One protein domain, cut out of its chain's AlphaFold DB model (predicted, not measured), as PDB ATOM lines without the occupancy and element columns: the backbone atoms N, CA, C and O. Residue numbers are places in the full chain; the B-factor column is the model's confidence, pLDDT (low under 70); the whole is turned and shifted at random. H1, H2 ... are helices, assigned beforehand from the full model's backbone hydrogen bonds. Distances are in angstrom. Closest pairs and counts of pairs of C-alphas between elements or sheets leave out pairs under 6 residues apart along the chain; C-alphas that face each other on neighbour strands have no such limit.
ATOM      1  N   ARG A  63     -24.672 -71.017 -61.602       50.28
ATOM      2  CA  ARG A  63     -25.590 -70.089 -60.913       50.28
ATOM      3  C   ARG A  63     -25.008 -69.600 -59.588       50.28
ATOM      4  O   ARG A  63     -24.949 -68.394 -59.382       50.28
ATOM      5  N   LEU A  64     -24.508 -70.504 -58.743       48.03
ATOM      6  CA  LEU A  64     -23.869 -70.169 -57.461       48.03
ATOM      7  C   LEU A  64     -22.682 -69.224 -57.646       48.03
ATOM      8  O   LEU A  64     -22.531 -68.252 -56.914       48.03
ATOM      9  N   VAL A  65     -21.868 -69.492 -58.662       48.09
ATOM     10  CA  VAL A  65     -20.755 -68.639 -59.066       48.09
ATOM     11  C   VAL A  65     -21.240 -67.247 -59.469       48.09
ATOM     12  O   VAL A  65     -20.706 -66.260 -58.976       48.09
ATOM     13  N   ALA A  66     -22.257 -67.153 -60.333       50.44
ATOM     14  CA  ALA A  66     -22.780 -65.867 -60.790       50.44
ATOM     15  C   ALA A  66     -23.373 -65.037 -59.640       50.44
ATOM     16  O   ALA A  66     -23.118 -63.837 -59.561       50.44
ATOM     17  N   GLU A  67     -24.114 -65.671 -58.732       54.28
ATOM     18  CA  GLU A  67     -24.669 -65.004 -57.551       54.28
ATOM     19  C   GLU A  67     -23.575 -64.580 -56.567       54.28
ATOM     20  O   GLU A  67     -23.596 -63.458 -56.064       54.28
ATOM     21  N   ARG A  68     -22.552 -65.416 -56.346       57.12
ATOM     22  CA  ARG A  68     -21.412 -65.033 -55.504       57.12
ATOM     23  C   ARG A  68     -20.661 -63.837 -56.083       57.12
ATOM     24  O   ARG A  68     -20.299 -62.952 -55.315       57.12
ATOM     25  N   THR A  69     -20.469 -63.780 -57.402       56.19
ATOM     26  CA  THR A  69     -19.877 -62.613 -58.071       56.19
ATOM     27  C   THR A  69     -20.713 -61.355 -57.829       56.19
ATOM     28  O   THR A  69     -20.150 -60.354 -57.408       56.19
ATOM     29  N   LYS A  70     -22.044 -61.403 -57.991       61.97
ATOM     30  CA  LYS A  70     -22.919 -60.247 -57.705       61.97
ATOM     31  C   LYS A  70     -22.797 -59.758 -56.260       61.97
ATOM     32  O   LYS A  70     -22.709 -58.558 -56.029       61.97
ATOM     33  N   VAL A  71     -22.773 -60.681 -55.294       59.12
ATOM     34  CA  VAL A  71     -22.611 -60.339 -53.871       59.12
ATOM     35  C   VAL A  71     -21.259 -59.674 -53.618       59.12
ATOM     36  O   VAL A  71     -21.204 -58.668 -52.917       59.12
ATOM     37  N   LEU A  72     -20.173 -60.203 -54.193       57.84
ATOM     38  CA  LEU A  72     -18.842 -59.607 -54.052       57.84
ATOM     39  C   LEU A  72     -18.774 -58.209 -54.683       57.84
ATOM     40  O   LEU A  72     -18.214 -57.311 -54.062       57.84
ATOM     41  N   GLU A  73     -19.394 -58.001 -55.848       66.75
ATOM     42  CA  GLU A  73     -19.474 -56.682 -56.492       66.75
ATOM     43  C   GLU A  73     -20.258 -55.662 -55.661       66.75
ATOM     44  O   GLU A  73     -19.836 -54.517 -55.508       66.75
ATOM     45  N   GLU A  74     -21.367 -56.076 -55.051       65.38
ATOM     46  CA  GLU A  74     -22.141 -55.201 -54.172       65.38
ATOM     47  C   GLU A  74     -21.362 -54.848 -52.894       65.38
ATOM     48  O   GLU A  74     -21.300 -53.683 -52.502       65.38
ATOM     49  N   MET A  75     -20.693 -55.822 -52.268       59.72
ATOM     50  CA  MET A  75     -19.836 -55.572 -51.101       59.72
ATOM     51  C   MET A  75     -18.662 -54.647 -51.439       59.72
ATOM     52  O   MET A  75     -18.306 -53.774 -50.646       59.72
ATOM     53  N   ARG A  76     -18.079 -54.810 -52.630       69.25
ATOM     54  CA  ARG A  76     -17.028 -53.946 -53.168       69.25
ATOM     55  C   ARG A  76     -17.526 -52.511 -53.339       69.25
ATOM     56  O   ARG A  76     -16.862 -51.583 -52.870       69.25
ATOM     57  N   ARG A  77     -18.700 -52.325 -53.955       75.50
ATOM     58  CA  ARG A  77     -19.354 -51.017 -54.113       75.50
ATOM     59  C   ARG A  77     -19.581 -50.353 -52.755       75.50
ATOM     60  O   ARG A  77     -19.120 -49.236 -52.546       75.50
ATOM     61  N   GLN A  78     -20.171 -51.077 -51.803       68.50
ATOM     62  CA  GLN A  78     -20.414 -50.586 -50.444       68.50
ATOM     63  C   GLN A  78     -19.122 -50.213 -49.705       68.50
ATOM     64  O   GLN A  78     -19.080 -49.186 -49.027       68.50
ATOM     65  N   ALA A  79     -18.059 -51.018 -49.823       66.62
ATOM     66  CA  ALA A  79     -16.764 -50.717 -49.212       66.62
ATOM     67  C   ALA A  79     -16.186 -49.397 -49.748       66.62
ATOM     68  O   ALA A  79     -15.743 -48.559 -48.963       66.62
ATOM     69  N   ARG A  80     -16.242 -49.187 -51.070       82.06
ATOM     70  CA  ARG A  80     -15.748 -47.966 -51.722       82.06
ATOM     71  C   ARG A  80     -16.611 -46.743 -51.420       82.06
ATOM     72  O   ARG A  80     -16.057 -45.693 -51.127       82.06
ATOM     73  N   GLU A  81     -17.936 -46.874 -51.426       78.25
ATOM     74  CA  GLU A  81     -18.859 -45.794 -51.043       78.25
ATOM     75  C   GLU A  81     -18.662 -45.380 -49.581       78.25
ATOM     76  O   GLU A  81     -18.572 -44.192 -49.280       78.25
ATOM     77  N   THR A  82     -18.516 -46.353 -48.677       72.62
ATOM     78  CA  THR A  82     -18.243 -46.090 -47.255       72.62
ATOM     79  C   THR A  82     -16.890 -45.404 -47.073       72.62
ATOM     80  O   THR A  82     -16.774 -44.486 -46.264       72.62
ATOM     81  N   MET A  83     -15.873 -45.821 -47.836       78.44
ATOM     82  CA  MET A  83     -14.560 -45.180 -47.820       78.44
ATOM     83  C   MET A  83     -14.627 -43.742 -48.352       78.44
ATOM     84  O   MET A  83     -14.125 -42.832 -47.704       78.44
ATOM     85  N   ALA A  84     -15.304 -43.512 -49.478       79.00
ATOM     86  CA  ALA A  84     -15.483 -42.177 -50.046       79.00
ATOM     87  C   ALA A  84     -16.266 -41.249 -49.100       79.00
ATOM     88  O   ALA A  84     -15.907 -40.086 -48.937       79.00
ATOM     89  N   ALA A  85     -17.305 -41.758 -48.432       75.69
ATOM     90  CA  ALA A  85     -18.039 -41.008 -47.414       75.69
ATOM     91  C   ALA A  85     -17.149 -40.659 -46.208       75.69
ATOM     92  O   ALA A  85     -17.171 -39.527 -45.734       75.69
ATOM     93  N   TRP A  86     -16.320 -41.603 -45.748       78.62
ATOM     94  CA  TRP A  86     -15.357 -41.374 -44.666       78.62
ATOM     95  C   TRP A  86     -14.288 -40.325 -45.017       78.62
ATOM     96  O   TRP A  86     -13.835 -39.590 -44.143       78.62
ATOM     97  N   GLU A  87     -13.890 -40.238 -46.286       76.06
ATOM     98  CA  GLU A  87     -12.899 -39.269 -46.765       76.06
ATOM     99  C   GLU A  87     -13.458 -37.852 -46.923       76.06
ATOM    100  O   GLU A  87     -12.741 -36.886 -46.665       76.06
ATOM    101  N   ASN A  88     -14.716 -37.733 -47.351       75.31
ATOM    102  CA  ASN A  88     -15.330 -36.454 -47.710       75.31
ATOM    103  C   ASN A  88     -16.034 -35.749 -46.544       75.31
ATOM    104  O   ASN A  88     -16.359 -34.569 -46.666       75.31
ATOM    105  N   ASP A  89     -16.274 -36.438 -45.427       67.81
ATOM    106  CA  ASP A  89     -16.976 -35.873 -44.278       67.81
ATOM    107  C   ASP A  89     -16.058 -35.806 -43.034       67.81
ATOM    108  O   ASP A  89     -15.764 -36.829 -42.401       67.81
ATOM    109  N   PRO A  90     -15.618 -34.593 -42.632       58.28
ATOM    110  CA  PRO A  90     -14.795 -34.375 -41.442       58.28
ATOM    111  C   PRO A  90     -15.434 -34.877 -40.137       58.28
ATOM    112  O   PRO A  90     -14.718 -35.227 -39.198       58.28
ATOM    113  N   THR A  91     -16.766 -34.946 -40.064       52.56
ATOM    114  CA  THR A  91     -17.519 -35.453 -38.903       52.56
ATOM    115  C   THR A  91     -17.609 -36.987 -38.883       52.56
ATOM    116  O   THR A  91     -17.794 -37.605 -37.827       52.56
ATOM    117  N   TYR A  92     -17.391 -37.628 -40.035       52.25
ATOM    118  CA  TYR A  92     -17.393 -39.082 -40.218       52.25
ATOM    119  C   TYR A  92     -16.040 -39.749 -39.991       52.25
ATOM    120  O   TYR A  92     -15.964 -40.977 -40.005       52.25
ATOM    121  N   LEU A  93     -15.002 -38.986 -39.635       54.69
ATOM    122  CA  LEU A  93     -13.720 -39.508 -39.138       54.69
ATOM    123  C   LEU A  93     -13.838 -40.280 -37.814       54.69
ATOM    124  O   LEU A  93     -12.835 -40.646 -37.201       54.69
ATOM    125  N   ASN A  94     -15.054 -40.567 -37.356       60.59
ATOM    126  CA  ASN A  94     -15.275 -41.569 -36.338       60.59
ATOM    127  C   ASN A  94     -14.857 -42.955 -36.877       60.59
ATOM    128  O   ASN A  94     -15.105 -43.327 -38.024       60.59
ATOM    129  N   GLY A  95     -14.200 -43.764 -36.044       70.62
ATOM    130  CA  GLY A  95     -13.660 -45.067 -36.459       70.62
ATOM    131  C   GLY A  95     -14.706 -46.092 -36.929       70.62
ATOM    132  O   GLY A  95     -14.331 -47.201 -37.305       70.62
ATOM    133  N   ARG A  96     -16.008 -45.766 -36.902       73.50
ATOM    134  CA  ARG A  96     -17.098 -46.668 -37.292       73.50
ATOM    135  C   ARG A  96     -17.177 -46.835 -38.810       73.50
ATOM    136  O   ARG A  96     -17.267 -47.975 -39.258       73.50
ATOM    137  N   GLY A  97     -17.095 -45.743 -39.576       70.56
ATOM    138  CA  GLY A  97     -17.111 -45.787 -41.045       70.56
ATOM    139  C   GLY A  97     -15.927 -46.577 -41.604       70.56
ATOM    140  O   GLY A  97     -16.113 -47.544 -42.340       70.56
ATOM    141  N   LEU A  98     -14.714 -46.264 -41.134       80.62
ATOM    142  CA  LEU A  98     -13.502 -46.985 -41.525       80.62
ATOM    143  C   LEU A  98     -13.551 -48.476 -41.148       80.62
ATOM    144  O   LEU A  98     -13.165 -49.327 -41.944       80.62
ATOM    145  N   LYS A  99     -14.061 -48.821 -39.957       82.25
ATOM    146  CA  LYS A  99     -14.206 -50.225 -39.537       82.25
ATOM    147  C   LYS A  99     -15.180 -50.994 -40.434       82.25
ATOM    148  O   LYS A  99     -14.917 -52.155 -40.736       82.25
ATOM    149  N   ALA A 100     -16.276 -50.365 -40.857       73.50
ATOM    150  CA  ALA A 100     -17.221 -50.967 -41.795       73.50
ATOM    151  C   ALA A 100     -16.595 -51.156 -43.189       73.50
ATOM    152  O   ALA A 100     -16.711 -52.236 -43.763       73.50
ATOM    153  N   ALA A 101     -15.868 -50.152 -43.694       74.88
ATOM    154  CA  ALA A 101     -15.161 -50.244 -44.971       74.88
ATOM    155  C   ALA A 101     -14.101 -51.360 -44.968       74.88
ATOM    156  O   ALA A 101     -14.062 -52.162 -45.897       74.88
ATOM    157  N   LEU A 102     -13.301 -51.467 -43.899       85.06
ATOM    158  CA  LEU A 102     -12.310 -52.536 -43.726       85.06
ATOM    159  C   LEU A 102     -12.957 -53.917 -43.639       85.06
ATOM    160  O   LEU A 102     -12.513 -54.829 -44.326       85.06
ATOM    161  N   TYR A 103     -14.030 -54.068 -42.860       85.00
ATOM    162  CA  TYR A 103     -14.750 -55.340 -42.757       85.00
ATOM    163  C   TYR A 103     -15.271 -55.810 -44.123       85.00
ATOM    164  O   TYR A 103     -15.073 -56.963 -44.507       85.00
ATOM    165  N   ASN A 104     -15.886 -54.903 -44.885       74.81
ATOM    166  CA  ASN A 104     -16.384 -55.217 -46.220       74.81
ATOM    167  C   ASN A 104     -15.233 -55.531 -47.188       74.81
ATOM    168  O   ASN A 104     -15.323 -56.494 -47.946       74.81
ATOM    169  N   ALA A 105     -14.138 -54.770 -47.134       81.94
ATOM    170  CA  ALA A 105     -12.963 -54.990 -47.972       81.94
ATOM    171  C   ALA A 105     -12.265 -56.327 -47.677       81.94
ATOM    172  O   ALA A 105     -11.892 -57.041 -48.602       81.94
ATOM    173  N   GLU A 106     -12.137 -56.706 -46.406       87.44
ATOM    174  CA  GLU A 106     -11.579 -57.996 -45.989       87.44
ATOM    175  C   GLU A 106     -12.455 -59.166 -46.435       87.44
ATOM    176  O   GLU A 106     -11.934 -60.180 -46.889       87.44
ATOM    177  N   ALA A 107     -13.780 -59.024 -46.373       75.12
ATOM    178  CA  ALA A 107     -14.695 -60.052 -46.854       75.12
ATOM    179  C   ALA A 107     -14.673 -60.194 -48.390       75.12
ATOM    180  O   ALA A 107     -14.783 -61.310 -48.909       75.12
ATOM    181  N   VAL A 108     -14.477 -59.090 -49.124       74.81
ATOM    182  CA  VAL A 108     -14.210 -59.117 -50.573       74.81
ATOM    183  C   VAL A 108     -12.877 -59.816 -50.852       74.81
ATOM    184  O   VAL A 108     -12.825 -60.736 -51.670       74.81
ATOM    185  N   ALA A 109     -11.824 -59.472 -50.106       81.69
ATOM    186  CA  ALA A 109     -10.513 -60.097 -50.225       81.69
ATOM    187  C   ALA A 109     -10.542 -61.604 -49.899       81.69
ATOM    188  O   ALA A 109      -9.932 -62.401 -50.613       81.69
ATOM    189  N   GLU A 110     -11.299 -62.025 -48.881       82.69
ATOM    190  CA  GLU A 110     -11.534 -63.446 -48.588       82.69
ATOM    191  C   GLU A 110     -12.179 -64.147 -49.788       82.69
ATOM    192  O   GLU A 110     -11.771 -65.244 -50.175       82.69
ATOM    193  N   GLY A 111     -13.159 -63.484 -50.413       68.81
ATOM    194  CA  GLY A 111     -13.810 -63.939 -51.638       68.81
ATOM    195  C   GLY A 111     -12.838 -64.121 -52.802       68.81
ATOM    196  O   GLY A 111     -12.935 -65.115 -53.519       68.81
ATOM    197  N   TYR A 112     -11.862 -63.222 -52.942       74.00
ATOM    198  CA  TYR A 112     -10.792 -63.309 -53.941       74.00
ATOM    199  C   TYR A 112      -9.632 -64.230 -53.546       74.00
ATOM    200  O   TYR A 112      -8.671 -64.366 -54.311       74.00
ATOM    201  N   GLY A 113      -9.715 -64.889 -52.387       73.19
ATOM    202  CA  GLY A 113      -8.748 -65.889 -51.957       73.19
ATOM    203  C   GLY A 113      -7.542 -65.366 -51.196       73.19
ATOM    204  O   GLY A 113      -6.589 -66.129 -51.025       73.19
ATOM    205  N   PHE A 114      -7.549 -64.106 -50.766       81.12
ATOM    206  CA  PHE A 114      -6.478 -63.577 -49.933       81.12
ATOM    207  C   PHE A 114      -6.491 -64.215 -48.535       81.12
ATOM    208  O   PHE A 114      -7.538 -64.572 -47.995       81.12
ATOM    209  N   ASP A 115      -5.309 -64.324 -47.929       84.19
ATOM    210  CA  ASP A 115      -5.163 -64.701 -46.522       84.19
ATOM    211  C   ASP A 115      -5.528 -63.499 -45.636       84.19
ATOM    212  O   ASP A 115      -4.707 -62.614 -45.378       84.19
ATOM    213  N   VAL A 116      -6.792 -63.457 -45.204       86.62
ATOM    214  CA  VAL A 116      -7.353 -62.363 -44.396       86.62
ATOM    215  C   VAL A 116      -6.672 -62.240 -43.034       86.62
ATOM    216  O   VAL A 116      -6.558 -61.129 -42.521       86.62
ATOM    217  N   ASP A 117      -6.153 -63.328 -42.461       84.81
ATOM    218  CA  ASP A 117      -5.431 -63.277 -41.187       84.81
ATOM    219  C   ASP A 117      -4.062 -62.611 -41.362       84.81
ATOM    220  O   ASP A 117      -3.656 -61.774 -40.545       84.81
ATOM    221  N   LYS A 118      -3.350 -62.941 -42.448       87.94
ATOM    222  CA  LYS A 118      -2.100 -62.265 -42.827       87.94
ATOM    223  C   LYS A 118      -2.347 -60.784 -43.122       87.94
ATOM    224  O   LYS A 118      -1.616 -59.934 -42.612       87.94
ATOM    225  N   LEU A 119      -3.398 -60.472 -43.878       89.31
ATOM    226  CA  LEU A 119      -3.818 -59.106 -44.193       89.31
ATOM    227  C   LEU A 119      -4.159 -58.300 -42.931       89.31
ATOM    228  O   LEU A 119      -3.643 -57.196 -42.757       89.31
ATOM    229  N   ASN A 120      -4.928 -58.874 -42.007       88.81
ATOM    230  CA  ASN A 120      -5.264 -58.257 -40.726       88.81
ATOM    231  C   ASN A 120      -4.021 -57.950 -39.880       88.81
ATOM    232  O   ASN A 120      -3.923 -56.887 -39.262       88.81
ATOM    233  N   LYS A 121      -3.049 -58.870 -39.846       89.81
ATOM    234  CA  LYS A 121      -1.766 -58.645 -39.160       89.81
ATOM    235  C   LYS A 121      -0.992 -57.492 -39.797       89.81
ATOM    236  O   LYS A 121      -0.501 -56.635 -39.063       89.81
ATOM    237  N   MET A 122      -0.942 -57.433 -41.130       90.62
ATOM    238  CA  MET A 122      -0.313 -56.324 -41.853       90.62
ATOM    239  C   MET A 122      -0.975 -54.982 -41.534       90.62
ATOM    240  O   MET A 122      -0.277 -54.015 -41.241       90.62
ATOM    241  N   TYR A 123      -2.309 -54.931 -41.526       92.44
ATOM    242  CA  TYR A 123      -3.056 -53.715 -41.208       92.44
ATOM    243  C   TYR A 123      -2.856 -53.256 -39.752       92.44
ATOM    244  O   TYR A 123      -2.647 -52.075 -39.471       92.44
ATOM    245  N   ARG A 124      -2.868 -54.182 -38.787       90.56
ATOM    246  CA  ARG A 124      -2.607 -53.843 -37.376       90.56
ATOM    247  C   ARG A 124      -1.193 -53.308 -37.175       90.56
ATOM    248  O   ARG A 124      -1.008 -52.373 -36.395       90.56
ATOM    249  N   LEU A 125      -0.214 -53.888 -37.869       88.50
ATOM    250  CA  LEU A 125       1.170 -53.437 -37.807       88.50
ATOM    251  C   LEU A 125       1.333 -52.053 -38.451       88.50
ATOM    252  O   LEU A 125       1.963 -51.194 -37.841       88.50
ATOM    253  N   SER A 126       0.705 -51.781 -39.602       88.62
ATOM    254  CA  SER A 126       0.757 -50.447 -40.221       88.62
ATOM    255  C   SER A 126       0.093 -49.388 -39.349       88.62
ATOM    256  O   SER A 126       0.676 -48.331 -39.118       88.62
ATOM    257  N   LYS A 127      -1.066 -49.697 -38.754       90.62
ATOM    258  CA  LYS A 127      -1.707 -48.826 -37.761       90.62
ATOM    259  C   LYS A 127      -0.776 -48.529 -36.581       90.62
ATOM    260  O   LYS A 127      -0.659 -47.373 -36.185       90.62
ATOM    261  N   LYS A 128      -0.122 -49.552 -36.016       89.69
ATOM    262  CA  LYS A 128       0.823 -49.387 -34.900       89.69
ATOM    263  C   LYS A 128       1.986 -48.469 -35.289       89.69
ATOM    264  O   LYS A 128       2.324 -47.580 -34.514       89.69
ATOM    265  N   LEU A 129       2.554 -48.655 -36.480       86.75
ATOM    266  CA  LEU A 129       3.661 -47.837 -36.977       86.75
ATOM    267  C   LEU A 129       3.261 -46.377 -37.166       86.75
ATOM    268  O   LEU A 129       3.956 -45.496 -36.677       86.75
ATOM    269  N   ILE A 130       2.118 -46.119 -37.803       84.94
ATOM    270  CA  ILE A 130       1.651 -44.749 -38.058       84.94
ATOM    271  C   ILE A 130       1.370 -44.011 -36.745       84.94
ATOM    272  O   ILE A 130       1.738 -42.848 -36.590       84.94
ATOM    273  N   LEU A 131       0.770 -44.691 -35.762       83.19
ATOM    274  CA  LEU A 131       0.543 -44.108 -34.438       83.19
ATOM    275  C   LEU A 131       1.862 -43.816 -33.703       83.19
ATOM    276  O   LEU A 131       1.972 -42.777 -33.051       83.19
ATOM    277  N   GLY A 132       2.861 -44.693 -33.851       81.94
ATOM    278  CA  GLY A 132       4.180 -44.580 -33.225       81.94
ATOM    279  C   GLY A 132       5.178 -43.653 -33.927       81.94
ATOM    280  O   GLY A 132       6.269 -43.463 -33.406       81.94
ATOM    281  N   LEU A 133       4.836 -43.074 -35.082       82.31
ATOM    282  CA  LEU A 133       5.732 -42.187 -35.829       82.31
ATOM    283  C   LEU A 133       6.118 -40.935 -35.033       82.31
ATOM    284  O   LEU A 133       5.256 -40.226 -34.515       82.31
ATOM    285  N   GLU A 134       7.398 -40.592 -35.029       76.12
ATOM    286  CA  GLU A 134       7.878 -39.282 -34.598       76.12
ATOM    287  C   GLU A 134       8.225 -38.478 -35.857       76.12
ATOM    288  O   GLU A 134       9.212 -38.751 -36.534       76.12
ATOM    289  N   LEU A 135       7.369 -37.523 -36.232       72.94
ATOM    290  CA  LEU A 135       7.561 -36.701 -37.433       72.94
ATOM    291  C   LEU A 135       8.505 -35.531 -37.122       72.94
ATOM    292  O   LEU A 135       8.080 -34.382 -37.010       72.94
ATOM    293  N   VAL A 136       9.786 -35.845 -36.935       64.25
ATOM    294  CA  VAL A 136      10.854 -34.865 -36.693       64.25
ATOM    295  C   VAL A 136      11.330 -34.345 -38.053       64.25
ATOM    296  O   VAL A 136      11.852 -35.111 -38.857       64.25
ATOM    297  N   GLY A 137      11.066 -33.074 -38.364       66.75
ATOM    298  CA  GLY A 137      11.470 -32.444 -39.630       66.75
ATOM    299  C   GLY A 137      10.336 -31.694 -40.328       66.75
ATOM    300  O   GLY A 137      10.381 -30.473 -40.419       66.75
ATOM    301  N   LYS A 138       9.278 -32.390 -40.770       72.19
ATOM    302  CA  LYS A 138       8.142 -31.759 -41.482       72.19
ATOM    303  C   LYS A 138       7.381 -30.721 -40.650       72.19
ATOM    304  O   LYS A 138       6.904 -29.738 -41.202       72.19
ATOM    305  N   CYS A 139       7.272 -30.949 -39.345       80.00
ATOM    306  CA  CYS A 139       6.593 -30.051 -38.411       80.00
ATOM    307  C   CYS A 139       7.581 -29.228 -37.562       80.00
ATOM    308  O   CYS A 139       7.175 -28.639 -36.571       80.00
ATOM    309  N   GLY A 140       8.871 -29.201 -37.925       71.81
ATOM    310  CA  GLY A 140       9.944 -28.607 -37.123       71.81
ATOM    311  C   GLY A 140      10.621 -29.600 -36.169       71.81
ATOM    312  O   GLY A 140      10.090 -30.672 -35.860       71.81
ATOM    313  N   GLU A 141      11.831 -29.259 -35.728       67.81
ATOM    314  CA  GLU A 141      12.541 -29.972 -34.662       67.81
ATOM    315  C   GLU A 141      11.959 -29.523 -33.316       67.81
ATOM    316  O   GLU A 141      11.865 -28.326 -33.048       67.81
ATOM    317  N   GLY A 142      11.508 -30.466 -32.483       60.00
ATOM    318  CA  GLY A 142      11.003 -30.131 -31.149       60.00
ATOM    319  C   GLY A 142      12.079 -29.388 -30.359       60.00
ATOM    320  O   GLY A 142      13.234 -29.813 -30.360       60.00
ATOM    321  N   SER A 143      11.718 -28.277 -29.711       56.34
ATOM    322  CA  SER A 143      12.699 -27.418 -29.044       56.34
ATOM    323  C   SER A 143      13.386 -28.195 -27.906       56.34
ATOM    324  O   SER A 143      12.720 -28.542 -26.924       56.34
ATOM    325  N   PRO A 144      14.707 -28.470 -27.973       55.06
ATOM    326  CA  PRO A 144      15.424 -29.250 -26.953       55.06
ATOM    327  C   PRO A 144      15.323 -28.640 -25.548       55.06
ATOM    328  O   PRO A 144      15.494 -29.328 -24.543       55.06
ATOM    329  N   GLN A 145      15.008 -27.346 -25.485       52.94
ATOM    330  CA  GLN A 145      14.877 -26.556 -24.268       52.94
ATOM    331  C   GLN A 145      13.694 -27.012 -23.397       52.94
ATOM    332  O   GLN A 145      13.817 -27.005 -22.178       52.94
ATOM    333  N   LEU A 146      12.591 -27.512 -23.974       52.22
ATOM    334  CA  LEU A 146      11.424 -27.985 -23.205       52.22
ATOM    335  C   LEU A 146      11.710 -29.259 -22.390       52.22
ATOM    336  O   LEU A 146      11.131 -29.439 -21.321       52.22
ATOM    337  N   LYS A 147      12.647 -30.110 -22.835       50.53
ATOM    338  CA  LYS A 147      13.100 -31.286 -22.065       50.53
ATOM    339  C   LYS A 147      13.951 -30.913 -20.849       50.53
ATOM    340  O   LYS A 147      13.975 -31.670 -19.890       50.53
ATOM    341  N   VAL A 148      14.638 -29.772 -20.898       51.19
ATOM    342  CA  VAL A 148      15.493 -29.262 -19.810       51.19
ATOM    343  C   VAL A 148      14.681 -28.404 -18.828       51.19
ATOM    344  O   VAL A 148      14.973 -28.372 -17.637       51.19
ATOM    345  N   ILE A 149      13.618 -27.750 -19.312       50.03
ATOM    346  CA  ILE A 149      12.750 -26.866 -18.519       50.03
ATOM    347  C   ILE A 149      11.828 -27.638 -17.563       50.03
ATOM    348  O   ILE A 149      11.426 -27.065 -16.555       50.03
ATOM    349  N   GLY A 150      11.544 -28.925 -17.807       52.56
ATOM    350  CA  GLY A 150      10.740 -29.767 -16.905       52.56
ATOM    351  C   GLY A 150      11.236 -29.785 -15.451       52.56
ATOM    352  O   GLY A 150      10.419 -29.845 -14.539       52.56
ATOM    353  N   ASP A 151      12.546 -29.606 -15.242       51.44
ATOM    354  CA  ASP A 151      13.175 -29.542 -13.916       51.44
ATOM    355  C   ASP A 151      13.322 -28.099 -13.369       51.44
ATOM    356  O   ASP A 151      13.785 -27.898 -12.250       51.44
ATOM    357  N   THR A 152      12.946 -27.067 -14.139       52.34
ATOM    358  CA  THR A 152      13.129 -25.632 -13.801       52.34
ATOM    359  C   THR A 152      11.846 -24.788 -13.841       52.34
ATOM    360  O   THR A 152      11.905 -23.573 -13.622       52.34
ATOM    361  N   VAL A 153      10.678 -25.405 -14.074       52.06
ATOM    362  CA  VAL A 153       9.360 -24.736 -14.176       52.06
ATOM    363  C   VAL A 153       9.034 -23.877 -12.944       52.06
ATOM    364  O   VAL A 153       8.487 -22.779 -13.079       52.06
ATOM    365  N   ASP A 154       9.458 -24.306 -11.754       53.34
ATOM    366  CA  ASP A 154       9.182 -23.592 -10.501       53.34
ATOM    367  C   ASP A 154       9.983 -22.285 -10.353       53.34
ATOM    368  O   ASP A 154       9.519 -21.346  -9.709       53.34
ATOM    369  N   ALA A 155      11.153 -22.166 -10.995       51.97
ATOM    370  CA  ALA A 155      12.009 -20.977 -10.903       51.97
ATOM    371  C   ALA A 155      11.697 -19.912 -11.977       51.97
ATOM    372  O   ALA A 155      11.885 -18.717 -11.749       51.97
ATOM    373  N   LEU A 156      11.208 -20.329 -13.150       50.56
ATOM    374  CA  LEU A 156      10.902 -19.444 -14.287       50.56
ATOM    375  C   LEU A 156       9.495 -18.824 -14.224       50.56
ATOM    376  O   LEU A 156       9.288 -17.736 -14.768       50.56
ATOM    377  N   SER A 157       8.548 -19.459 -13.524       52.00
ATOM    378  CA  SER A 157       7.173 -18.956 -13.361       52.00
ATOM    379  C   SER A 157       7.064 -17.699 -12.478       52.00
ATOM    380  O   SER A 157       6.075 -16.974 -12.560       52.00
ATOM    381  N   ALA A 158       8.102 -17.378 -11.693       51.19
ATOM    382  CA  ALA A 158       8.112 -16.245 -10.764       51.19
ATOM    383  C   ALA A 158       8.331 -14.861 -11.421       51.19
ATOM    384  O   ALA A 158       8.255 -13.840 -10.740       51.19
ATOM    385  N   THR A 159       8.591 -14.781 -12.733       52.62
ATOM    386  CA  THR A 159       8.760 -13.497 -13.445       52.62
ATOM    387  C   THR A 159       7.853 -13.402 -14.671       52.62
ATOM    388  O   THR A 159       7.773 -14.329 -15.474       52.62
ATOM    389  N   ALA A 160       7.207 -12.247 -14.879       46.69
ATOM    390  CA  ALA A 160       6.293 -12.017 -16.010       46.69
ATOM    391  C   ALA A 160       6.942 -12.277 -17.389       46.69
ATOM    392  O   ALA A 160       6.282 -12.722 -18.326       46.69
ATOM    393  N   LYS A 161       8.260 -12.056 -17.504       53.62
ATOM    394  CA  LYS A 161       9.047 -12.353 -18.710       53.62
ATOM    395  C   LYS A 161       9.267 -13.862 -18.913       53.62
ATOM    396  O   LYS A 161       9.225 -14.316 -20.050       53.62
ATOM    397  N   GLY A 162       9.451 -14.632 -17.837       54.84
ATOM    398  CA  GLY A 162       9.565 -16.094 -17.880       54.84
ATOM    399  C   GLY A 162       8.248 -16.777 -18.257       54.84
ATOM    400  O   GLY A 162       8.250 -17.677 -19.094       54.84
ATOM    401  N   ALA A 163       7.119 -16.271 -17.752       52.12
ATOM    402  CA  ALA A 163       5.789 -16.743 -18.138       52.12
ATOM    403  C   ALA A 163       5.511 -16.537 -19.640       52.12
ATOM    404  O   ALA A 163       5.082 -17.470 -20.311       52.12
ATOM    405  N   MET A 164       5.818 -15.361 -20.207       53.56
ATOM    406  CA  MET A 164       5.615 -15.113 -21.646       53.56
ATOM    407  C   MET A 164       6.507 -15.982 -22.546       53.56
ATOM    408  O   MET A 164       6.055 -16.428 -23.598       53.56
ATOM    409  N   VAL A 165       7.748 -16.269 -22.135       57.19
ATOM    410  CA  VAL A 165       8.643 -17.189 -22.865       57.19
ATOM    411  C   VAL A 165       8.134 -18.630 -22.786       57.19
ATOM    412  O   VAL A 165       8.143 -19.330 -23.795       57.19
ATOM    413  N   PHE A 166       7.631 -19.063 -21.626       58.53
ATOM    414  CA  PHE A 166       7.021 -20.383 -21.463       58.53
ATOM    415  C   PHE A 166       5.749 -20.538 -22.304       58.53
ATOM    416  O   PHE A 166       5.628 -21.523 -23.022       58.53
ATOM    417  N   PHE A 167       4.835 -19.560 -22.285       53.34
ATOM    418  CA  PHE A 167       3.624 -19.598 -23.114       53.34
ATOM    419  C   PHE A 167       3.938 -19.543 -24.613       53.34
ATOM    420  O   PHE A 167       3.276 -20.225 -25.386       53.34
ATOM    421  N   GLY A 168       4.972 -18.801 -25.027       59.66
ATOM    422  CA  GLY A 168       5.454 -18.814 -26.411       59.66
ATOM    423  C   GLY A 168       5.996 -20.183 -26.834       59.66
ATOM    424  O   GLY A 168       5.614 -20.692 -27.881       59.66
ATOM    425  N   LEU A 169       6.825 -20.817 -25.994       63.22
ATOM    426  CA  LEU A 169       7.347 -22.167 -26.242       63.22
ATOM    427  C   LEU A 169       6.238 -23.231 -26.222       63.22
ATOM    428  O   LEU A 169       6.229 -24.119 -27.074       63.22
ATOM    429  N   ALA A 170       5.284 -23.123 -25.295       58.62
ATOM    430  CA  ALA A 170       4.127 -24.007 -25.203       58.62
ATOM    431  C   ALA A 170       3.220 -23.880 -26.434       58.62
ATOM    432  O   ALA A 170       2.865 -24.899 -27.013       58.62
ATOM    433  N   ALA A 171       2.929 -22.660 -26.897       61.03
ATOM    434  CA  ALA A 171       2.153 -22.432 -28.116       61.03
ATOM    435  C   ALA A 171       2.851 -23.018 -29.355       61.03
ATOM    436  O   ALA A 171       2.217 -23.721 -30.138       61.03
ATOM    437  N   THR A 172       4.170 -22.827 -29.498       69.94
ATOM    438  CA  THR A 172       4.924 -23.434 -30.611       69.94
ATOM    439  C   THR A 172       4.946 -24.963 -30.551       69.94
ATOM    440  O   THR A 172       4.932 -25.626 -31.587       69.94
ATOM    441  N   GLU A 173       4.947 -25.547 -29.350       69.06
ATOM    442  CA  GLU A 173       4.907 -26.999 -29.171       69.06
ATOM    443  C   GLU A 173       3.495 -27.564 -29.401       69.06
ATOM    444  O   GLU A 173       3.355 -28.626 -30.003       69.06
ATOM    445  N   GLU A 174       2.442 -26.846 -29.005       67.50
ATOM    446  CA  GLU A 174       1.050 -27.183 -29.323       67.50
ATOM    447  C   GLU A 174       0.791 -27.139 -30.836       67.50
ATOM    448  O   GLU A 174       0.228 -28.089 -31.387       67.50
ATOM    449  N   GLU A 175       1.265 -26.101 -31.533       72.81
ATOM    450  CA  GLU A 175       1.202 -25.996 -32.997       72.81
ATOM    451  C   GLU A 175       1.962 -27.140 -33.678       72.81
ATOM    452  O   GLU A 175       1.454 -27.776 -34.611       72.81
ATOM    453  N   ARG A 176       3.154 -27.474 -33.168       79.25
ATOM    454  CA  ARG A 176       3.939 -28.615 -33.642       79.25
ATOM    455  C   ARG A 176       3.187 -29.928 -33.450       79.25
ATOM    456  O   ARG A 176       3.104 -30.726 -34.384       79.25
ATOM    457  N   LEU A 177       2.628 -30.175 -32.265       74.12
ATOM    458  CA  LEU A 177       1.863 -31.387 -31.971       74.12
ATOM    459  C   LEU A 177       0.607 -31.481 -32.844       74.12
ATOM    460  O   LEU A 177       0.320 -32.560 -33.365       74.12
ATOM    461  N   ALA A 178      -0.097 -30.372 -33.076       74.94
ATOM    462  CA  ALA A 178      -1.239 -30.314 -33.987       74.94
ATOM    463  C   ALA A 178      -0.837 -30.629 -35.440       74.94
ATOM    464  O   ALA A 178      -1.512 -31.422 -36.105       74.94
ATOM    465  N   CYS A 179       0.296 -30.095 -35.912       81.69
ATOM    466  CA  CYS A 179       0.877 -30.445 -37.212       81.69
ATOM    467  C   CYS A 179       1.201 -31.943 -37.294       81.69
ATOM    468  O   CYS A 179       0.772 -32.620 -38.229       81.69
ATOM    469  N   VAL A 180       1.880 -32.498 -36.282       77.81
ATOM    470  CA  VAL A 180       2.244 -33.925 -36.236       77.81
ATOM    471  C   VAL A 180       0.996 -34.812 -36.264       77.81
ATOM    472  O   VAL A 180       0.971 -35.805 -36.990       77.81
ATOM    473  N   GLN A 181      -0.049 -34.471 -35.505       77.44
ATOM    474  CA  GLN A 181      -1.312 -35.218 -35.511       77.44
ATOM    475  C   GLN A 181      -2.022 -35.133 -36.867       77.44
ATOM    476  O   GLN A 181      -2.548 -36.138 -37.347       77.44
ATOM    477  N   THR A 182      -1.993 -33.966 -37.511       80.88
ATOM    478  CA  THR A 182      -2.581 -33.755 -38.842       80.88
ATOM    479  C   THR A 182      -1.861 -34.582 -39.906       80.88
ATOM    480  O   THR A 182      -2.507 -35.319 -40.652       80.88
ATOM    481  N   GLU A 183      -0.528 -34.553 -39.930       83.75
ATOM    482  CA  GLU A 183       0.272 -35.357 -40.861       83.75
ATOM    483  C   GLU A 183       0.095 -36.865 -40.609       83.75
ATOM    484  O   GLU A 183      -0.059 -37.635 -41.558       83.75
ATOM    485  N   LYS A 184       0.030 -37.305 -39.341       83.56
ATOM    486  CA  LYS A 184      -0.292 -38.703 -38.997       83.56
ATOM    487  C   LYS A 184      -1.671 -39.115 -39.494       83.56
ATOM    488  O   LYS A 184      -1.825 -40.223 -40.006       83.56
ATOM    489  N   LEU A 185      -2.672 -38.249 -39.344       83.00
ATOM    490  CA  LEU A 185      -4.030 -38.517 -39.806       83.00
ATOM    491  C   LEU A 185      -4.091 -38.608 -41.336       83.00
ATOM    492  O   LEU A 185      -4.745 -39.508 -41.864       83.00
ATOM    493  N   ASN A 186      -3.386 -37.724 -42.045       83.94
ATOM    494  CA  ASN A 186      -3.288 -37.756 -43.503       83.94
ATOM    495  C   ASN A 186      -2.612 -39.040 -43.989       83.94
ATOM    496  O   ASN A 186      -3.190 -39.764 -44.800       83.94
ATOM    497  N   LEU A 187      -1.466 -39.400 -43.409       86.25
ATOM    498  CA  LEU A 187      -0.785 -40.655 -43.720       86.25
ATOM    499  C   LEU A 187      -1.672 -41.874 -43.420       86.25
ATOM    500  O   LEU A 187      -1.764 -42.802 -44.223       86.25
ATOM    501  N   TYR A 188      -2.379 -41.863 -42.287       86.94
ATOM    502  CA  TYR A 188      -3.326 -42.918 -41.936       86.94
ATOM    503  C   TYR A 188      -4.444 -43.050 -42.978       86.94
ATOM    504  O   TYR A 188      -4.769 -44.170 -43.375       86.94
ATOM    505  N   ARG A 189      -5.004 -41.938 -43.469       86.31
ATOM    506  CA  ARG A 189      -6.010 -41.938 -44.544       86.31
ATOM    507  C   ARG A 189      -5.465 -42.534 -45.833       86.31
ATOM    508  O   ARG A 189      -6.091 -43.434 -46.387       86.31
ATOM    509  N   GLU A 190      -4.301 -42.084 -46.282       87.75
ATOM    510  CA  GLU A 190      -3.698 -42.542 -47.536       87.75
ATOM    511  C   GLU A 190      -3.351 -44.032 -47.505       87.75
ATOM    512  O   GLU A 190      -3.611 -44.758 -48.469       87.75
ATOM    513  N   VAL A 191      -2.820 -44.517 -46.380       90.75
ATOM    514  CA  VAL A 191      -2.523 -45.940 -46.174       90.75
ATOM    515  C   VAL A 191      -3.811 -46.771 -46.173       90.75
ATOM    516  O   VAL A 191      -3.876 -47.783 -46.870       90.75
ATOM    517  N   ASN A 192      -4.864 -46.344 -45.464       90.19
ATOM    518  CA  ASN A 192      -6.147 -47.060 -45.452       90.19
ATOM    519  C   ASN A 192      -6.831 -47.064 -46.824       90.19
ATOM    520  O   ASN A 192      -7.337 -48.105 -47.240       90.19
ATOM    521  N   ARG A 193      -6.803 -45.939 -47.549       89.50
ATOM    522  CA  ARG A 193      -7.333 -45.830 -48.915       89.50
ATOM    523  C   ARG A 193      -6.649 -46.824 -49.841       89.50
ATOM    524  O   ARG A 193      -7.324 -47.632 -50.472       89.50
ATOM    525  N   ALA A 194      -5.316 -46.803 -49.891       90.88
ATOM    526  CA  ALA A 194      -4.552 -47.708 -50.745       90.88
ATOM    527  C   ALA A 194      -4.811 -49.181 -50.391       90.88
ATOM    528  O   ALA A 194      -5.000 -50.003 -51.286       90.88
ATOM    529  N   TYR A 195      -4.893 -49.495 -49.096       93.44
ATOM    530  CA  TYR A 195      -5.184 -50.839 -48.607       93.44
ATOM    531  C   TYR A 195      -6.577 -51.327 -49.019       93.44
ATOM    532  O   TYR A 195      -6.702 -52.354 -49.680       93.44
ATOM    533  N   ILE A 196      -7.631 -50.571 -48.695       90.06
ATOM    534  CA  ILE A 196      -9.019 -50.927 -49.027       90.06
ATOM    535  C   ILE A 196      -9.195 -51.043 -50.542       90.06
ATOM    536  O   ILE A 196      -9.869 -51.959 -51.012       90.06
ATOM    537  N   TYR A 197      -8.566 -50.162 -51.322       89.94
ATOM    538  CA  TYR A 197      -8.660 -50.189 -52.782       89.94
ATOM    539  C   TYR A 197      -7.941 -51.406 -53.368       89.94
ATOM    540  O   TYR A 197      -8.457 -52.000 -54.310       89.94
ATOM    541  N   ALA A 198      -6.815 -51.827 -52.781       92.12
ATOM    542  CA  ALA A 198      -6.136 -53.063 -53.165       92.12
ATOM    543  C   ALA A 198      -7.006 -54.302 -52.895       92.12
ATOM    544  O   ALA A 198      -7.112 -55.186 -53.742       92.12
ATOM    545  N   LEU A 199      -7.669 -54.347 -51.734       91.25
ATOM    546  CA  LEU A 199      -8.537 -55.460 -51.336       91.25
ATOM    547  C   LEU A 199      -9.834 -55.545 -52.150       91.25
ATOM    548  O   LEU A 199     -10.395 -56.626 -52.306       91.25
ATOM    549  N   THR A 200     -10.312 -54.407 -52.658       89.69
ATOM    550  CA  THR A 200     -11.594 -54.270 -53.370       89.69
ATOM    551  C   THR A 200     -11.410 -54.009 -54.869       89.69
ATOM    552  O   THR A 200     -12.302 -53.481 -55.537       89.69
ATOM    553  N   ALA A 201     -10.232 -54.294 -55.416       89.19
ATOM    554  CA  ALA A 201      -9.944 -54.155 -56.840       89.19
ATOM    555  C   ALA A 201     -10.702 -55.207 -57.677       89.19
ATOM    556  O   ALA A 201     -10.787 -56.360 -57.271       89.19
ATOM    557  N   GLU A 202     -11.233 -54.812 -58.843       80.94
ATOM    558  CA  GLU A 202     -11.876 -55.739 -59.806       80.94
ATOM    559  C   GLU A 202     -10.873 -56.675 -60.457       80.94
ATOM    560  O   GLU A 202     -11.175 -57.833 -60.741       80.94
ATOM    561  N   SER A 203      -9.692 -56.135 -60.744       83.00
ATOM    562  CA  SER A 203      -8.657 -56.774 -61.538       83.00
ATOM    563  C   SER A 203      -7.441 -57.081 -60.668       83.00
ATOM    564  O   SER A 203      -7.185 -56.421 -59.651       83.00
ATOM    565  N   ALA A 204      -6.660 -58.086 -61.067       81.50
ATOM    566  CA  ALA A 204      -5.415 -58.394 -60.366       81.50
ATOM    567  C   ALA A 204      -4.406 -57.249 -60.542       81.50
ATOM    568  O   ALA A 204      -3.687 -56.906 -59.603       81.50
ATOM    569  N   ARG A 205      -4.428 -56.590 -61.706       86.81
ATOM    570  CA  ARG A 205      -3.632 -55.398 -61.997       86.81
ATOM    571  C   ARG A 205      -3.890 -54.254 -61.015       86.81
ATOM    572  O   ARG A 205      -2.946 -53.702 -60.446       86.81
ATOM    573  N   ASP A 206      -5.154 -53.904 -60.794       87.69
ATOM    574  CA  ASP A 206      -5.520 -52.807 -59.891       87.69
ATOM    575  C   ASP A 206      -5.209 -53.166 -58.435       87.69
ATOM    576  O   ASP A 206      -4.754 -52.311 -57.672       87.69
ATOM    577  N   ALA A 207      -5.376 -54.441 -58.059       90.12
ATOM    578  CA  ALA A 207      -4.975 -54.938 -56.746       90.12
ATOM    579  C   ALA A 207      -3.463 -54.766 -56.534       90.12
ATOM    580  O   ALA A 207      -3.034 -54.235 -55.507       90.12
ATOM    581  N   ALA A 208      -2.650 -55.152 -57.526       90.38
ATOM    582  CA  ALA A 208      -1.199 -54.990 -57.495       90.38
ATOM    583  C   ALA A 208      -0.792 -53.517 -57.372       90.38
ATOM    584  O   ALA A 208       0.052 -53.158 -56.548       90.38
ATOM    585  N   GLN A 209      -1.425 -52.636 -58.154       92.31
ATOM    586  CA  GLN A 209      -1.184 -51.198 -58.068       92.31
ATOM    587  C   GLN A 209      -1.579 -50.638 -56.693       92.31
ATOM    588  O   GLN A 209      -0.841 -49.828 -56.131       92.31
ATOM    589  N   GLY A 210      -2.703 -51.085 -56.129       91.56
ATOM    590  CA  GLY A 210      -3.139 -50.723 -54.783       91.56
ATOM    591  C   GLY A 210      -2.119 -51.123 -53.714       91.56
ATOM    592  O   GLY A 210      -1.738 -50.289 -52.892       91.56
ATOM    593  N   PHE A 211      -1.598 -52.355 -53.765       95.44
ATOM    594  CA  PHE A 211      -0.571 -52.824 -52.828       95.44
ATOM    595  C   PHE A 211       0.767 -52.091 -52.983       95.44
ATOM    596  O   PHE A 211       1.410 -51.794 -51.977       95.44
ATOM    597  N   ARG A 212       1.163 -51.716 -54.205       94.75
ATOM    598  CA  ARG A 212       2.338 -50.855 -54.439       94.75
ATOM    599  C   ARG A 212       2.161 -49.465 -53.844       94.75
ATOM    600  O   ARG A 212       3.076 -48.959 -53.206       94.75
ATOM    601  N   ARG A 213       0.981 -48.855 -54.008       93.56
ATOM    602  CA  ARG A 213       0.659 -47.562 -53.377       93.56
ATOM    603  C   ARG A 213       0.664 -47.675 -51.853       93.56
ATOM    604  O   ARG A 213       1.212 -46.812 -51.182       93.56
ATOM    605  N   TYR A 214       0.120 -48.764 -51.314       94.69
ATOM    606  CA  TYR A 214       0.173 -49.055 -49.882       94.69
ATOM    607  C   TYR A 214       1.620 -49.176 -49.381       94.69
ATOM    608  O   TYR A 214       1.969 -48.572 -48.370       94.69
ATOM    609  N   ALA A 215       2.476 -49.894 -50.114       94.06
ATOM    610  CA  ALA A 215       3.896 -50.016 -49.805       94.06
ATOM    611  C   ALA A 215       4.615 -48.658 -49.869       94.06
ATOM    612  O   ALA A 215       5.308 -48.297 -48.921       94.06
ATOM    613  N   ALA A 216       4.396 -47.875 -50.928       93.44
ATOM    614  CA  ALA A 216       4.988 -46.549 -51.103       93.44
ATOM    615  C   ALA A 216       4.614 -45.587 -49.962       93.44
ATOM    616  O   ALA A 216       5.484 -44.902 -49.430       93.44
ATOM    617  N   ASN A 217       3.350 -45.600 -49.522       91.88
ATOM    618  CA  ASN A 217       2.895 -44.770 -48.404       91.88
ATOM    619  C   ASN A 217       3.565 -45.167 -47.074       91.88
ATOM    620  O   ASN A 217       3.783 -44.320 -46.216       91.88
ATOM    621  N   ILE A 218       3.927 -46.441 -46.890       91.19
ATOM    622  CA  ILE A 218       4.610 -46.925 -45.676       91.19
ATOM    623  C   ILE A 218       6.133 -46.752 -45.768       91.19
ATOM    624  O   ILE A 218       6.787 -46.616 -44.739       91.19
ATOM    625  N   GLN A 219       6.716 -46.722 -46.968       90.81
ATOM    626  CA  GLN A 219       8.168 -46.675 -47.175       90.81
ATOM    627  C   GLN A 219       8.840 -45.435 -46.565       90.81
ATOM    628  O   GLN A 219      10.006 -45.503 -46.183       90.81
ATOM    629  N   GLY A 220       8.110 -44.325 -46.425       82.06
ATOM    630  CA  GLY A 220       8.597 -43.117 -45.748       82.06
ATOM    631  C   GLY A 220       8.727 -43.237 -44.221       82.06
ATOM    632  O   GLY A 220       9.213 -42.307 -43.583       82.06
ATOM    633  N   ILE A 221       8.285 -44.348 -43.622       85.44
ATOM    634  CA  ILE A 221       8.356 -44.612 -42.180       85.44
ATOM    635  C   ILE A 221       9.676 -45.324 -41.861       85.44
ATOM    636  O   ILE A 221       9.904 -46.453 -42.293       85.44
ATOM    637  N   SER A 222      10.527 -44.704 -41.044       74.25
ATOM    638  CA  SER A 222      11.758 -45.329 -40.548       74.25
ATOM    639  C   SER A 222      11.451 -46.474 -39.571       74.25
ATOM    640  O   SER A 222      10.718 -46.285 -38.602       74.25
ATOM    641  N   GLY A 223      12.039 -47.658 -39.783       81.50
ATOM    642  CA  GLY A 223      11.998 -48.771 -38.823       81.50
ATOM    643  C   GLY A 223      11.911 -50.162 -39.458       81.50
ATOM    644  O   GLY A 223      11.409 -50.333 -40.566       81.50
ATOM    645  N   THR A 224      12.371 -51.184 -38.731       77.88
ATOM    646  CA  THR A 224      12.394 -52.585 -39.200       77.88
ATOM    647  C   THR A 224      11.001 -53.109 -39.559       77.88
ATOM    648  O   THR A 224      10.830 -53.771 -40.583       77.88
ATOM    649  N   ASP A 225       9.990 -52.768 -38.759       78.56
ATOM    650  CA  ASP A 225       8.595 -53.166 -38.981       78.56
ATOM    651  C   ASP A 225       8.019 -52.566 -40.279       78.56
ATOM    652  O   ASP A 225       7.273 -53.241 -40.995       78.56
ATOM    653  N   ALA A 226       8.394 -51.328 -40.625       84.25
ATOM    654  CA  ALA A 226       7.981 -50.684 -41.871       84.25
ATOM    655  C   ALA A 226       8.601 -51.387 -43.088       84.25
ATOM    656  O   ALA A 226       7.886 -51.728 -44.028       84.25
ATOM    657  N   THR A 227       9.895 -51.723 -43.033       85.25
ATOM    658  CA  THR A 227      10.578 -52.505 -44.080       85.25
ATOM    659  C   THR A 227       9.926 -53.874 -44.297       85.25
ATOM    660  O   THR A 227       9.748 -54.307 -45.438       85.25
ATOM    661  N   ILE A 228       9.528 -54.556 -43.216       84.88
ATOM    662  CA  ILE A 228       8.817 -55.841 -43.296       84.88
ATOM    663  C   ILE A 228       7.466 -55.668 -44.000       84.88
ATOM    664  O   ILE A 228       7.142 -56.459 -44.887       84.88
ATOM    665  N   LEU A 229       6.692 -54.638 -43.648       85.62
ATOM    666  CA  LEU A 229       5.401 -54.364 -44.284       85.62
ATOM    667  C   LEU A 229       5.520 -54.008 -45.761       85.62
ATOM    668  O   LEU A 229       4.752 -54.535 -46.562       85.62
ATOM    669  N   VAL A 230       6.480 -53.153 -46.120       91.38
ATOM    670  CA  VAL A 230       6.758 -52.782 -47.514       91.38
ATOM    671  C   VAL A 230       7.079 -54.033 -48.323       91.38
ATOM    672  O   VAL A 230       6.469 -54.262 -49.364       91.38
ATOM    673  N   ARG A 231       7.956 -54.905 -47.808       89.62
ATOM    674  CA  ARG A 231       8.296 -56.172 -48.465       89.62
ATOM    675  C   ARG A 231       7.086 -57.096 -48.611       89.62
ATOM    676  O   ARG A 231       6.915 -57.701 -49.663       89.62
ATOM    677  N   GLN A 232       6.251 -57.221 -47.580       88.12
ATOM    678  CA  GLN A 232       5.050 -58.064 -47.632       88.12
ATOM    679  C   GLN A 232       4.003 -57.529 -48.614       88.12
ATOM    680  O   GLN A 232       3.393 -58.314 -49.335       88.12
ATOM    681  N   ALA A 233       3.807 -56.211 -48.664       89.88
ATOM    682  CA  ALA A 233       2.912 -55.568 -49.618       89.88
ATOM    683  C   ALA A 233       3.435 -55.687 -51.056       89.88
ATOM    684  O   ALA A 233       2.658 -55.997 -51.956       89.88
ATOM    685  N   GLN A 234       4.745 -55.528 -51.267       90.94
ATOM    686  CA  GLN A 234       5.369 -55.731 -52.574       90.94
ATOM    687  C   GLN A 234       5.237 -57.184 -53.033       90.94
ATOM    688  O   GLN A 234       4.827 -57.422 -54.160       90.94
ATOM    689  N   GLN A 235       5.459 -58.149 -52.136       87.69
ATOM    690  CA  GLN A 235       5.228 -59.560 -52.436       87.69
ATOM    691  C   GLN A 235       3.775 -59.817 -52.858       87.69
ATOM    692  O   GLN A 235       3.541 -60.519 -53.833       87.69
ATOM    693  N   MET A 236       2.794 -59.226 -52.165       85.50
ATOM    694  CA  MET A 236       1.392 -59.339 -52.581       85.50
ATOM    695  C   MET A 236       1.164 -58.719 -53.959       85.50
ATOM    696  O   MET A 236       0.456 -59.315 -54.761       85.50
ATOM    697  N   ALA A 237       1.766 -57.566 -54.260       87.81
ATOM    698  CA  ALA A 237       1.685 -56.971 -55.590       87.81
ATOM    699  C   ALA A 237       2.291 -57.878 -56.674       87.81
ATOM    700  O   ALA A 237       1.683 -58.042 -57.726       87.81
ATOM    701  N   ASP A 238       3.430 -58.513 -56.404       83.19
ATOM    702  CA  ASP A 238       4.097 -59.426 -57.338       83.19
ATOM    703  C   ASP A 238       3.276 -60.716 -57.550       83.19
ATOM    704  O   ASP A 238       3.138 -61.204 -58.678       83.19
ATOM    705  N   ASP A 239       2.641 -61.233 -56.490       78.81
ATOM    706  CA  ASP A 239       1.686 -62.344 -56.578       78.81
ATOM    707  C   ASP A 239       0.485 -61.957 -57.465       78.81
ATOM    708  O   ASP A 239       0.005 -62.761 -58.268       78.81
ATOM    709  N   GLN A 240      -0.005 -60.716 -57.349       81.81
ATOM    710  CA  GLN A 240      -1.106 -60.199 -58.168       81.81
ATOM    711  C   GLN A 240      -0.708 -59.980 -59.633       81.81
ATOM    712  O   GLN A 240      -1.465 -60.360 -60.525       81.81
ATOM    713  N   ASP A 241       0.475 -59.435 -59.898       76.75
ATOM    714  CA  ASP A 241       1.029 -59.310 -61.249       76.75
ATOM    715  C   ASP A 241       1.196 -60.680 -61.910       76.75
ATOM    716  O   ASP A 241       0.889 -60.840 -63.088       76.75
ATOM    717  N   THR A 242       1.612 -61.694 -61.148       70.69
ATOM    718  CA  THR A 242       1.697 -63.074 -61.642       70.69
ATOM    719  C   THR A 242       0.317 -63.582 -62.071       70.69
ATOM    720  O   THR A 242       0.171 -64.131 -63.160       70.69
ATOM    721  N   VAL A 243      -0.722 -63.341 -61.259       66.00
ATOM    722  CA  VAL A 243      -2.120 -63.657 -61.610       66.00
ATOM    723  C   VAL A 243      -2.577 -62.870 -62.850       66.00
ATOM    724  O   VAL A 243      -3.200 -63.446 -63.736       66.00
ATOM    725  N   MET A 244      -2.248 -61.583 -62.962       72.00
ATOM    726  CA  MET A 244      -2.566 -60.750 -64.130       72.00
ATOM    727  C   MET A 244      -1.911 -61.294 -65.412       72.00
ATOM    728  O   MET A 244      -2.605 -61.535 -66.402       72.00
ATOM    729  N   ILE A 245      -0.599 -61.550 -65.384       59.78
ATOM    730  CA  ILE A 245       0.189 -62.093 -66.505       59.78
ATOM    731  C   ILE A 245      -0.359 -63.444 -66.967       59.78
ATOM    732  O   ILE A 245      -0.347 -63.755 -68.150       59.78
ATOM    733  N   LEU A 246      -0.874 -64.252 -66.049       54.16
ATOM    734  CA  LEU A 246      -1.424 -65.560 -66.382       54.16
ATOM    735  C   LEU A 246      -2.867 -65.526 -66.883       54.16
ATOM    736  O   LEU A 246      -3.327 -66.546 -67.385       54.16
ATOM    737  N   PHE A 247      -3.617 -64.428 -66.732       53.88
ATOM    738  CA  PHE A 247      -5.071 -64.460 -66.956       53.88
ATOM    739  C   PHE A 247      -5.657 -63.260 -67.689       53.88
ATOM    740  O   PHE A 247      -6.526 -63.463 -68.530       53.88
TER     741      PHE A 247
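AT A GLANCE: This is residues 63 to 247 of the 736 residues of the protein "Anthrax_toxA domain-containing protein" of Alphaproteobacteria bacterium (UniProt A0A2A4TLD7). Six helices, H1, H2, H3, H6, H7 and H8, make a loose up-and-down bundle at one end of a rod, and the very long helix H6, whose last part packs in that bundle, runs far out beyond it with its first part, near the small helices H4 and H5 that follow the long link after H3. The hairpin of H1 and H2 packs on one side of the end of H6, that of H7 and H8 lies on the other, and H3 fills in between H6 and H8. The printed part has 185 residues with eight named helices, H1 to H8 in chain order, and no named strand: all helix. It is loose, with a radius of gyration of the C-alphas of 21.9 A, and spans 81 by 34 by 22 A, a rod.

HOW THE PARTS SIT: H6, residues 160 to 199, is the hub and touches four helices. With its residues 187 to 199 alone it touches H7, residues 204 to 219, in a hairpin; the C-alphas of Ala 198 and Gly 210 are closest, 4.1 A apart, at a shallow tilt of 19 degrees. H7 also forms a hairpin with H8, residues 224 to 247, with closest C-alphas Ala 208 and Ala 237 at 4.0 A. H3, residues 116 to 132, touches H6 with residues 127 to 131 alone, Ile 130 and Lys 184 having the closest C-alphas, 6.4 A. H3 touches H8 at a steep tilt of 38 degrees, with closest C-alphas Met 122 and Leu 229 at 6.5 A. H1, residues 63 to 88, and H2, residues 95 to 111, form a hairpin, with closest C-alphas Ala 79 and Ala 101 at 4.6 A. H1 touches H6 with residues 79 to 87 alone, the closest C-alphas being Met 83 and Arg 193, 7.3 A. H2 touches H6 and runs the same way; the closest C-alphas are Ala 109 and Leu 199, 5.2 A. H2 and H3 only just touch, with 3 pairs of C-alphas within 8 A, only at the corner by their link. H4, residues 145 to 149, and H5, residues 153 to 156, are close to H6 but not clearly touching it. H6 and H8 are apart. The six helices H1, H2, H3, H6, H7 and H8 form an up and down bundle, each running against the one before it. Every O i to N i+4 pair is within hydrogen-bond range in H1, H2, H3, H4, H6, H7 and H8; H5 is too short for such a pair.

IN THESE COORDINATES: H6 measures 57.9 A, from C-alpha 160 at (6.293, -12.017, -16.010) to C-alpha 199 at (-8.537, -55.460, -51.336). H1 measures 37.6 A and begins at C-alpha 63, (-25.590, -70.089, -60.913). H8 measures 34.9 A and ends at C-alpha 247, (-5.071, -64.460, -66.956).

THE WHOLE: The C-alphas farthest apart are those of Arg 63 and Thr 159, 81.5 A. The printed part has no cut. The link from H3 to H4, residues 133 to 144, is long. The mean pLDDT of the printed part is 74.7; 63 residues are under 70, among them residues 63 to 76 and 141 to 174.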